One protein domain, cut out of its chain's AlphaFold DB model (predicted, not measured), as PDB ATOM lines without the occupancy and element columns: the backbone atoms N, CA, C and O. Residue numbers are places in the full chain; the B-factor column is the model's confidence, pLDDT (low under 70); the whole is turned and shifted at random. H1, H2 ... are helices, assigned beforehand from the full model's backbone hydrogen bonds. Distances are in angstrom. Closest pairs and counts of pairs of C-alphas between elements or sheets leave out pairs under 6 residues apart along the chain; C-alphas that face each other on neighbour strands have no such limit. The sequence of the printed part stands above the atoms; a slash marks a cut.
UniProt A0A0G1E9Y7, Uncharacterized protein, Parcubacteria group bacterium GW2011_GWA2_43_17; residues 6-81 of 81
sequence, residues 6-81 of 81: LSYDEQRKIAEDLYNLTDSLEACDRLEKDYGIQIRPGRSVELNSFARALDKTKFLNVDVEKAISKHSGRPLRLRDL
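What this domain is: This is residues 6 to 81 of the 81 residues of an uncharacterized protein of Parcubacteria group bacterium GW2011_GWA2_43_17 (UniProt A0A0G1E9Y7). Three helices, H1, H3 and H4, gather loosely with their centres at the corners of a triangle, and a fourth, H2, crosses H1 on the side away from H4. H4 runs back beside H1 and forms a helical hairpin with H3, while a tail without a named helix, residues 73 to 81, follows H4. The printed part has 76 residues, with four named helices in the order H1, H2, H3, H4 and no named strand; the class is all helix, with 44 residues in the helices. The whole is compact, with a radius of gyration of the C-alphas of 10.9 A, and rounded, spanning 30 by 25 by 20 A.

How they stand to each other: H1, residues 8 to 19, touches H2, residues 24 to 35, with the C-alphas of Glu 16 and Ala 27 closest at 5.4 A. Their lines are about perpendicular, at 75 degrees. H1 also touches H4, residues 61 to 72; the closest C-alphas are those of Ile 14 and Ala 67, 5.3 A apart. These two run opposite ways at a tilt of 36 degrees, only just steep. H3, residues 47 to 54, and H4 form a helical hairpin, running opposite ways at a steep tilt of 40 degrees. H4 touches H3 with residues 64 to 68 alone, and the closest C-alphas are those of Leu 54 and Val 64, 6.9 A apart. H1 and H3 are near each other, with 6 pairs of C-alphas within 10 A. H2 and H4 are apart; H2 and H3 are only just apart, with their closest C-alphas at 8.3 A. The helix packing is mostly crossed: of the 3 touching pairs, 0 are at a shallow tilt. In H1, H2, H3 and H4 every O i to N i+4 pair is within hydrogen-bond range.

Where its parts are: H1 begins with C-alpha 8 at (112.058, 112.391, 206.160) and measures 16.8 A from first to last C-alpha. H2 measures 16.0 A, from Ser 24 to Tyr 35. H3 is shorter, 10.6 A from Leu 47 to Leu 54, and begins with C-alpha 47 at (113.713, 103.764, 198.873). H4 measures 16.0 A and ends with C-alpha 72 at (110.692, 101.798, 206.953).

The domain as a whole: The two C-alphas farthest apart are those of Asp 23 and Asp 80, at 31.1 A. The printed part runs from residue 6 to residue 81, the chain's last residue, and has no cut. The link from H1 to H2 is tight, with 4 residues; that from H2 to H3 is long, with 11; that from H3 to H4 is short, with 6. The mean pLDDT of the printed part is 92.9, and no printed residue is under 70.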
ATOM      1  N   LEU A   6     110.790 106.711 201.107       95.25
ATOM      2  CA  LEU A   6     111.107 106.979 202.502       95.25
ATOM      3  C   LEU A   6     110.746 108.424 202.829       95.25
ATOM      4  O   LEU A   6     111.217 109.360 202.176       95.25
ATOM      5  N   SER A   7     109.937 108.605 203.864       96.06
ATOM      6  CA  SER A   7     109.682 109.917 204.454       96.06
ATOM      7  C   SER A   7     110.941 110.469 205.131       96.06
ATOM      8  O   SER A   7     111.907 109.742 205.375       96.06
ATOM      9  N   TYR A   8     110.942 111.763 205.449       95.06
ATOM     10  CA  TYR A   8     112.058 112.391 206.160       95.06
ATOM     11  C   TYR A   8     112.352 111.719 207.511       95.06
ATOM     12  O   TYR A   8     113.510 111.461 207.818       95.06
ATOM     13  N   ASP A   9     111.323 111.396 208.304       95.31
ATOM     14  CA  ASP A   9     111.525 110.779 209.622       95.31
ATOM     15  C   ASP A   9     112.137 109.374 209.514       95.31
ATOM     16  O   ASP A   9     112.968 108.994 210.333       95.31
ATOM     17  N   GLU A  10     111.798 108.626 208.464       96.38
ATOM     18  CA  GLU A  10     112.399 107.316 208.200       96.38
ATOM     19  C   GLU A  10     113.866 107.450 207.794       96.38
ATOM     20  O   GLU A  10     114.715 106.780 208.374       96.38
ATOM     21  N   GLN A  11     114.182 108.353 206.859       96.19
ATOM     22  CA  GLN A  11     115.568 108.646 206.467       96.19
ATOM     23  C   GLN A  11     116.414 109.047 207.684       96.19
ATOM     24  O   GLN A  11     117.517 108.536 207.871       96.19
ATOM     25  N   ARG A  12     115.868 109.921 208.539       95.81
ATOM     26  CA  ARG A  12     116.504 110.421 209.761       95.81
ATOM     27  C   ARG A  12     116.822 109.293 210.744       95.81
ATOM     28  O   ARG A  12     117.956 109.180 211.195       95.81
ATOM     29  N   LYS A  13     115.844 108.434 211.035       96.50
ATOM     30  CA  LYS A  13     116.025 107.297 211.949       96.50
ATOM     31  C   LYS A  13     117.006 106.260 211.406       96.50
ATOM     32  O   LYS A  13     117.771 105.692 212.172       96.50
ATOM     33  N   ILE A  14     117.025 106.038 210.089       96.25
ATOM     34  CA  ILE A  14     118.024 105.166 209.452       96.25
ATOM     35  C   ILE A  14     119.433 105.734 209.658       96.25
ATOM     36  O   ILE A  14     120.344 104.984 209.996       96.25
ATOM     37  N   ALA A  15     119.616 107.047 209.495       95.50
ATOM     38  CA  ALA A  15     120.901 107.699 209.745       95.50
ATOM     39  C   ALA A  15     121.344 107.571 211.214       95.50
ATOM     40  O   ALA A  15     122.499 107.233 211.475       95.50
ATOM     41  N   GLU A  16     120.429 107.803 212.162       95.75
ATOM     42  CA  GLU A  16     120.672 107.620 213.600       95.75
ATOM     43  C   GLU A  16     121.113 106.188 213.926       95.75
ATOM     44  O   GLU A  16     122.122 106.005 214.604       95.75
ATOM     45  N   ASP A  17     120.404 105.179 213.408       96.19
ATOM     46  CA  ASP A  17     120.694 103.760 213.656       96.19
ATOM     47  C   ASP A  17     122.074 103.370 213.098       96.19
ATOM     48  O   ASP A  17     122.867 102.739 213.791       96.19
ATOM     49  N   LEU A  18     122.421 103.828 211.888       94.75
ATOM     50  CA  LEU A  18     123.722 103.543 211.266       94.75
ATOM     51  C   LEU A  18     124.906 104.138 212.037       94.75
ATOM     52  O   LEU A  18     125.970 103.520 212.116       94.75
ATOM     53  N   TYR A  19     124.737 105.324 212.621       94.19
ATOM     54  CA  TYR A  19     125.755 105.930 213.481       94.19
ATOM     55  C   TYR A  19     125.609 105.549 214.964       94.19
ATOM     56  O   TYR A  19     126.469 105.930 215.758       94.19
ATOM     57  N   ASN A  20     124.581 104.774 215.335       91.69
ATOM     58  CA  ASN A  20     124.188 104.472 216.715       91.69
ATOM     59  C   ASN A  20     124.080 105.733 217.600       91.69
ATOM     60  O   ASN A  20     124.579 105.757 218.727       91.69
ATOM     61  N   LEU A  21     123.459 106.796 217.079       87.94
ATOM     62  CA  LEU A  21     123.321 108.094 217.749       87.94
ATOM     63  C   LEU A  21     121.886 108.362 218.210       87.94
ATOM     64  O   LEU A  21     120.925 107.859 217.637       87.94
ATOM     65  N   THR A  22     121.748 109.213 219.228       86.81
ATOM     66  CA  THR A  22     120.452 109.739 219.694       86.81
ATOM     67  C   THR A  22     120.111 111.113 219.116       86.81
ATOM     68  O   THR A  22     118.972 111.551 219.251       86.81
ATOM     69  N   ASP A  23     121.087 111.811 218.523       90.56
ATOM     70  CA  ASP A  23     120.894 113.112 217.877       90.56
ATOM     71  C   ASP A  23     120.844 112.954 216.351       90.56
ATOM     72  O   ASP A  23     121.852 112.682 215.690       90.56
ATOM     73  N   SER A  24     119.652 113.142 215.783       87.94
ATOM     74  CA  SER A  24     119.453 113.085 214.337       87.94
ATOM     75  C   SER A  24     120.192 114.130 213.527       87.94
ATOM     76  O   SER A  24     120.526 113.835 212.380       87.94
ATOM     77  N   LEU A  25     120.345 115.352 214.045       90.75
ATOM     78  CA  LEU A  25     120.934 116.437 213.264       90.75
ATOM     79  C   LEU A  25     122.383 116.084 212.965       90.75
ATOM     80  O   LEU A  25     122.777 116.070 211.802       90.75
ATOM     81  N   GLU A  26     123.123 115.650 213.986       92.31
ATOM     82  CA  GLU A  26     124.501 115.199 213.809       92.31
ATOM     83  C   GLU A  26     124.593 114.002 212.848       92.31
ATOM     84  O   GLU A  26     125.432 113.993 211.947       92.31
ATOM     85  N   ALA A  27     123.724 112.994 212.988       92.88
ATOM     86  CA  ALA A  27     123.747 111.819 212.114       92.88
ATOM     87  C   ALA A  27     123.481 112.172 210.637       92.88
ATOM     88  O   ALA A  27     124.172 111.675 209.741       92.88
ATOM     89  N   CYS A  28     122.506 113.049 210.378       93.50
ATOM     90  CA  CYS A  28     122.187 113.520 209.029       93.50
ATOM     91  C   CYS A  28     123.319 114.385 208.457       93.50
ATOM     92  O   CYS A  28     123.734 114.161 207.321       93.50
ATOM     93  N   ASP A  29     123.867 115.305 209.255       94.00
ATOM     94  CA  ASP A  29     124.983 116.166 208.856       94.00
ATOM     95  C   ASP A  29     126.226 115.346 208.505       94.00
ATOM     96  O   ASP A  29     126.938 115.663 207.552       94.00
ATOM     97  N   ARG A  30     126.487 114.253 209.232       93.19
ATOM     98  CA  ARG A  30     127.590 113.334 208.924       93.19
ATOM     99  C   ARG A  30     127.370 112.586 207.616       93.19
ATOM    100  O   ARG A  30     128.309 112.496 206.832       93.19
ATOM    101  N   LEU A  31     126.158 112.098 207.338       93.62
ATOM    102  CA  LEU A  31     125.849 111.498 206.034       93.62
ATOM    103  C   LEU A  31     126.017 112.499 204.882       93.62
ATOM    104  O   LEU A  31     126.566 112.143 203.836       93.62
ATOM    105  N   GLU A  32     125.576 113.746 205.060       94.12
ATOM    106  CA  GLU A  32     125.734 114.787 204.042       94.12
ATOM    107  C   GLU A  32     127.207 115.172 203.858       94.12
ATOM    108  O   GLU A  32     127.688 115.237 202.728       94.12
ATOM    109  N   LYS A  33     127.957 115.364 204.945       93.50
ATOM    110  CA  LYS A  33     129.364 115.776 204.901       93.50
ATOM    111  C   LYS A  33     130.293 114.683 204.375       93.50
ATOM    112  O   LYS A  33     131.167 114.978 203.564       93.50
ATOM    113  N   ASP A  34     130.126 113.449 204.845       93.00
ATOM    114  CA  ASP A  34     131.034 112.346 204.523       93.00
ATOM    115  C   ASP A  34     130.700 111.726 203.152       93.00
ATOM    116  O   ASP A  34     131.600 111.249 202.459       93.00
ATOM    117  N   TYR A  35     129.419 111.737 202.750       92.50
ATOM    118  CA  TYR A  35     128.928 110.980 201.588       92.50
ATOM    119  C   TYR A  35     127.998 111.759 200.641       92.50
ATOM    120  O   TYR A  35     127.582 111.215 199.617       92.50
ATOM    121  N   GLY A  36     127.654 113.014 200.941       91.88
ATOM    122  CA  GLY A  36     126.769 113.834 200.104       91.88
ATOM    123  C   GLY A  36     125.294 113.421 200.134       91.88
ATOM    124  O   GLY A  36     124.523 113.835 199.265       91.88
ATOM    125  N   ILE A  37     124.876 112.592 201.098       93.38
ATOM    126  CA  ILE A  37     123.500 112.087 201.188       93.38
ATOM    127  C   ILE A  37     122.638 113.104 201.938       93.38
ATOM    128  O   ILE A  37     122.706 113.219 203.157       93.38
ATOM    129  N   GLN A  38     121.808 113.839 201.198       90.69
ATOM    130  CA  GLN A  38     121.001 114.927 201.752       90.69
ATOM    131  C   GLN A  38     119.673 114.432 202.329       90.69
ATOM    132  O   GLN A  38     118.754 114.098 201.577       90.69
ATOM    133  N   ILE A  39     119.540 114.484 203.652       91.75
ATOM    134  CA  ILE A  39     118.306 114.159 204.375       91.75
ATOM    135  C   ILE A  39     117.668 115.470 204.838       91.75
ATOM    136  O   ILE A  39     118.199 116.152 205.707       91.75
ATOM    137  N   ARG A  40     116.542 115.866 204.227       88.94
ATOM    138  CA  ARG A  40     115.925 117.188 204.459       88.94
ATOM    139  C   ARG A  40     114.453 117.096 204.869       88.94
ATOM    140  O   ARG A  40     113.715 116.320 204.253       88.94
ATOM    141  N   PRO A  41     113.993 117.924 205.829       89.25
ATOM    142  CA  PRO A  41     112.583 117.997 206.202       89.25
ATOM    143  C   PRO A  41     111.670 118.231 204.995       89.25
ATOM    144  O   PRO A  41     111.990 119.010 204.099       89.25
ATOM    145  N   GLY A  42     110.529 117.538 204.963       88.50
ATOM    146  CA  GLY A  42     109.544 117.652 203.879       88.50
ATOM    147  C   GLY A  42     109.939 116.974 202.561       88.50
ATOM    148  O   GLY A  42     109.130 116.942 201.635       88.50
ATOM    149  N   ARG A  43     111.141 116.387 202.461       89.44
ATOM    150  CA  ARG A  43     111.587 115.657 201.271       89.44
ATOM    151  C   ARG A  43     111.422 114.156 201.467       89.44
ATOM    152  O   ARG A  43     112.011 113.567 202.370       89.44
ATOM    153  N   SER A  44     110.664 113.533 200.571       92.62
ATOM    154  CA  SER A  44     110.665 112.077 200.430       92.62
ATOM    155  C   SER A  44     111.657 111.667 199.349       92.62
ATOM    156  O   SER A  44     111.801 112.359 198.338       92.62
ATOM    157  N   VAL A  45     112.338 110.550 199.563       93.62
ATOM    158  CA  VAL A  45     113.287 109.973 198.603       93.62
ATOM    159  C   VAL A  45     112.834 108.573 198.242       93.62
ATOM    160  O   VAL A  45     112.223 107.887 199.056       93.62
ATOM    161  N   GLU A  46     113.101 108.139 197.020       95.25
ATOM    162  CA  GLU A  46     112.822 106.759 196.637       95.25
ATOM    163  C   GLU A  46     113.686 105.801 197.470       95.25
ATOM    164  O   GLU A  46     114.891 106.015 197.621       95.25
ATOM    165  N   LEU A  47     113.071 104.735 197.986       94.56
ATOM    166  CA  LEU A  47     113.713 103.764 198.873       94.56
ATOM    167  C   LEU A  47     114.961 103.148 198.232       94.56
ATOM    168  O   LEU A  47     116.029 103.152 198.839       94.56
ATOM    169  N   ASN A  48     114.849 102.681 196.987       94.00
ATOM    170  CA  ASN A  48     115.956 102.039 196.276       94.00
ATOM    171  C   ASN A  48     117.096 103.024 195.993       94.00
ATOM    172  O   ASN A  48     118.266 102.688 196.166       94.00
ATOM    173  N   SER A  49     116.761 104.258 195.604       93.56
ATOM    174  CA  SER A  49     117.744 105.320 195.376       93.56
ATOM    175  C   SER A  49     118.497 105.680 196.662       93.56
ATOM    176  O   SER A  49     119.718 105.831 196.638       93.56
ATOM    177  N   PHE A  50     117.797 105.763 197.795       95.06
ATOM    178  CA  PHE A  50     118.410 106.018 199.099       95.06
ATOM    179  C   PHE A  50     119.300 104.859 199.554       95.06
ATOM    180  O   PHE A  50     120.433 105.074 199.975       95.06
ATOM    181  N   ALA A  51     118.833 103.622 199.395       93.75
ATOM    182  CA  ALA A  51     119.605 102.441 199.748       93.75
ATOM    183  C   ALA A  51     120.895 102.305 198.927       93.75
ATOM    184  O   ALA A  51     121.959 102.063 199.490       93.75
ATOM    185  N   ARG A  52     120.829 102.548 197.612       93.62
ATOM    186  CA  ARG A  52     122.014 102.593 196.737       93.62
ATOM    187  C   ARG A  52     122.979 103.719 197.102       93.62
ATOM    188  O   ARG A  52     124.171 103.610 196.832       93.62
ATOM    189  N   ALA A  53     122.485 104.822 197.666       93.88
ATOM    190  CA  ALA A  53     123.358 105.869 198.182       93.88
ATOM    191  C   ALA A  53     124.093 105.391 199.444       93.88
ATOM    192  O   ALA A  53     125.300 105.592 199.551       93.88
ATOM    193  N   LEU A  54     123.394 104.699 200.350       93.31
ATOM    194  CA  LEU A  54     123.980 104.132 201.567       93.31
ATOM    195  C   LEU A  54     124.966 102.981 201.297       93.31
ATOM    196  O   LEU A  54     125.942 102.853 202.028       93.31
ATOM    197  N   ASP A  55     124.784 102.202 200.231       90.94
ATOM    198  CA  ASP A  55     125.727 101.147 199.804       90.94
ATOM    199  C   ASP A  55     127.121 101.696 199.430       90.94
ATOM    200  O   ASP A  55     128.122 100.994 199.496       90.94
ATOM    201  N   LYS A  56     127.218 102.990 199.096       89.12
ATOM    202  CA  LYS A  56     128.498 103.665 198.799       89.12
ATOM    203  C   LYS A  56     129.233 104.157 200.048       89.12
ATOM    204  O   LYS A  56     130.287 104.782 199.932       89.12
ATOM    205  N   THR A  57     128.652 103.959 201.227       92.81
ATOM    206  CA  THR A  57     129.229 104.406 202.496       92.81
ATOM    207  C   THR A  57     130.160 103.341 203.081       92.81
ATOM    208  O   THR A  57     130.385 102.288 202.493       92.81
ATOM    209  N   LYS A  58     130.717 103.601 204.268       92.62
ATOM    210  CA  LYS A  58     131.519 102.608 205.004       92.62
ATOM    211  C   LYS A  58     130.686 101.563 205.757       92.62
ATOM    212  O   LYS A  58     131.269 100.693 206.399       92.62
ATOM    213  N   PHE A  59     129.361 101.708 205.793       94.44
ATOM    214  CA  PHE A  59     128.497 100.824 206.569       94.44
ATOM    215  C   PHE A  59     128.383  99.456 205.902       94.44
ATOM    216  O   PHE A  59     128.386  99.350 204.679       94.44
ATOM    217  N   LEU A  60     128.272  98.396 206.705       94.56
ATOM    218  CA  LEU A  60     128.070  97.057 206.166       94.56
ATOM    219  C   LEU A  60     126.667  96.951 205.560       94.56
ATOM    220  O   LEU A  60     125.689  97.408 206.154       94.56
ATOM    221  N   ASN A  61     126.547  96.256 204.430       94.38
ATOM    222  CA  ASN A  61     125.272  96.072 203.729       94.38
ATOM    223  C   ASN A  61     124.185  95.490 204.642       94.38
ATOM    224  O   ASN A  61     123.040  95.929 204.606       94.38
ATOM    225  N   VAL A  62     124.556  94.547 205.513       94.69
ATOM    226  CA  VAL A  62     123.641  93.957 206.500       94.69
ATOM    227  C   VAL A  62     123.086  94.991 207.482       94.69
ATOM    228  O   VAL A  62     121.920  94.892 207.862       94.69
ATOM    229  N   ASP A  63     123.881  95.980 207.882       95.19
ATOM    230  CA  ASP A  63     123.452  97.019 208.820       95.19
ATOM    231  C   ASP A  63     122.547  98.032 208.117       95.19
ATOM    232  O   ASP A  63     121.497  98.387 208.648       95.19
ATOM    233  N   VAL A  64     122.869  98.394 206.870       95.38
ATOM    234  CA  VAL A  64     122.014  99.233 206.013       95.38
ATOM    235  C   VAL A  64     120.655  98.575 205.769       95.38
ATOM    236  O   VAL A  64     119.615  99.196 205.989       95.38
ATOM    237  N   GLU A  65     120.634  97.303 205.367       95.75
ATOM    238  CA  GLU A  65     119.396  96.551 205.141       95.75
ATOM    239  C   GLU A  65     118.545  96.445 206.410       95.75
ATOM    240  O   GLU A  65     117.320  96.605 206.350       95.75
ATOM    241  N   LYS A  66     119.176  96.189 207.565       95.31
ATOM    242  CA  LYS A  66     118.493  96.123 208.864       95.31
ATOM    243  C   LYS A  66     117.913  97.474 209.259       95.31
ATOM    244  O   LYS A  66     116.732  97.514 209.596       95.31
ATOM    245  N   ALA A  67     118.694  98.550 209.186       95.75
ATOM    246  CA  ALA A  67     118.251  99.892 209.549       95.75
ATOM    247  C   ALA A  67     117.070 100.335 208.673       95.75
ATOM    248  O   ALA A  67     116.032 100.760 209.188       95.75
ATOM    249  N   ILE A  68     117.172 100.140 207.351       95.31
ATOM    250  CA  ILE A  68     116.076 100.429 206.420       95.31
ATOM    251  C   ILE A  68     114.852  99.590 206.777       95.31
ATOM    252  O   ILE A  68     113.781 100.152 206.983       95.31
ATOM    253  N   SER A  69     114.983  98.269 206.910       95.50
ATOM    254  CA  SER A  69     113.835  97.396 207.192       95.50
ATOM    255  C   SER A  69     113.158  97.743 208.523       95.50
ATOM    256  O   SER A  69     111.932  97.786 208.603       95.50
ATOM    257  N   LYS A  70     113.953  98.044 209.554       96.06
ATOM    258  CA  LYS A  70     113.495  98.410 210.899       96.06
ATOM    259  C   LYS A  70     112.684  99.702 210.904       96.06
ATOM    260  O   LYS A  70     111.638  99.755 211.542       96.06
ATOM    261  N   HIS A  71     113.158 100.736 210.212       95.81
ATOM    262  CA  HIS A  71     112.556 102.069 210.292       95.81
ATOM    263  C   HIS A  71     111.532 102.353 209.199       95.81
ATOM    264  O   HIS A  71     110.662 103.190 209.397       95.81
ATOM    265  N   SER A  72     111.609 101.640 208.079       93.50
ATOM    266  CA  SER A  72     110.692 101.798 206.953       93.50
ATOM    267  C   SER A  72     109.581 100.740 206.927       93.50
ATOM    268  O   SER A  72     108.599 100.904 206.205       93.50
ATOM    269  N   GLY A  73     109.744  99.627 207.657       92.56
ATOM    270  CA  GLY A  73     108.860  98.459 207.593       92.56
ATOM    271  C   GLY A  73     108.938  97.681 206.274       92.56
ATOM    272  O   GLY A  73     108.163  96.748 206.069       92.56
ATOM    273  N   ARG A  74     109.849  98.061 205.368       91.56
ATOM    274  CA  ARG A  74     109.970  97.502 204.020       91.56
ATOM    275  C   ARG A  74     111.246  96.671 203.919       91.56
ATOM    276  O   ARG A  74     112.336  97.234 204.035       91.56
ATOM    277  N   PRO A  75     111.134  95.342 203.751       88.88
ATOM    278  CA  PRO A  75     112.302  94.486 203.636       88.88
ATOM    279  C   PRO A  75     113.079  94.832 202.367       88.88
ATOM    280  O   PRO A  75     112.502  94.982 201.292       88.88
ATOM    281  N   LEU A  76     114.398  94.923 202.503       88.81
ATOM    282  CA  LEU A  76     115.298  95.283 201.418       88.81
ATOM    283  C   LEU A  76     116.509  94.350 201.385       88.81
ATOM    284  O   LEU A  76     117.019  93.941 202.430       88.81
ATOM    285  N   ARG A  77     116.987  94.055 200.177       91.31
ATOM    286  CA  ARG A  77     118.262  93.387 199.920       91.31
ATOM    287  C   ARG A  77     119.054  94.212 198.920       91.31
ATOM    288  O   ARG A  77     118.632  94.339 197.779       91.31
ATOM    289  N   LEU A  78     120.195  94.759 199.330       89.25
ATOM    290  CA  LEU A  78     121.004  95.647 198.487       89.25
ATOM    291  C   LEU A  78     121.520  94.940 197.230       89.25
ATOM    292  O   LEU A  78     121.590  95.545 196.169       89.25
ATOM    293  N   ARG A  79     121.812  93.639 197.325       88.31
ATOM    294  CA  ARG A  79     122.240  92.810 196.185       88.31
ATOM    295  C   ARG A  79     121.171  92.631 195.094       88.31
ATOM    296  O   ARG A  79     121.516  92.217 193.993       88.31
ATOM    297  N   ASP A  80     119.900  92.869 195.426       85.88
ATOM    298  CA  ASP A  80     118.761  92.691 194.520       85.88
ATOM    299  C   ASP A  80     118.368  94.025 193.840       85.88
ATOM    300  O   ASP A  80     117.395  94.062 193.084       85.88
ATOM    301  N   LEU A  81     119.093  95.120 194.133       82.19
ATOM    302  CA  LEU A  81     118.803  96.476 193.660       82.19
ATOM    303  C   LEU A  81     119.481  96.834 192.349       82.19
ATOM    304  O   LEU A  81     120.711  96.711 192.211       82.19
TER     305      LEU A  81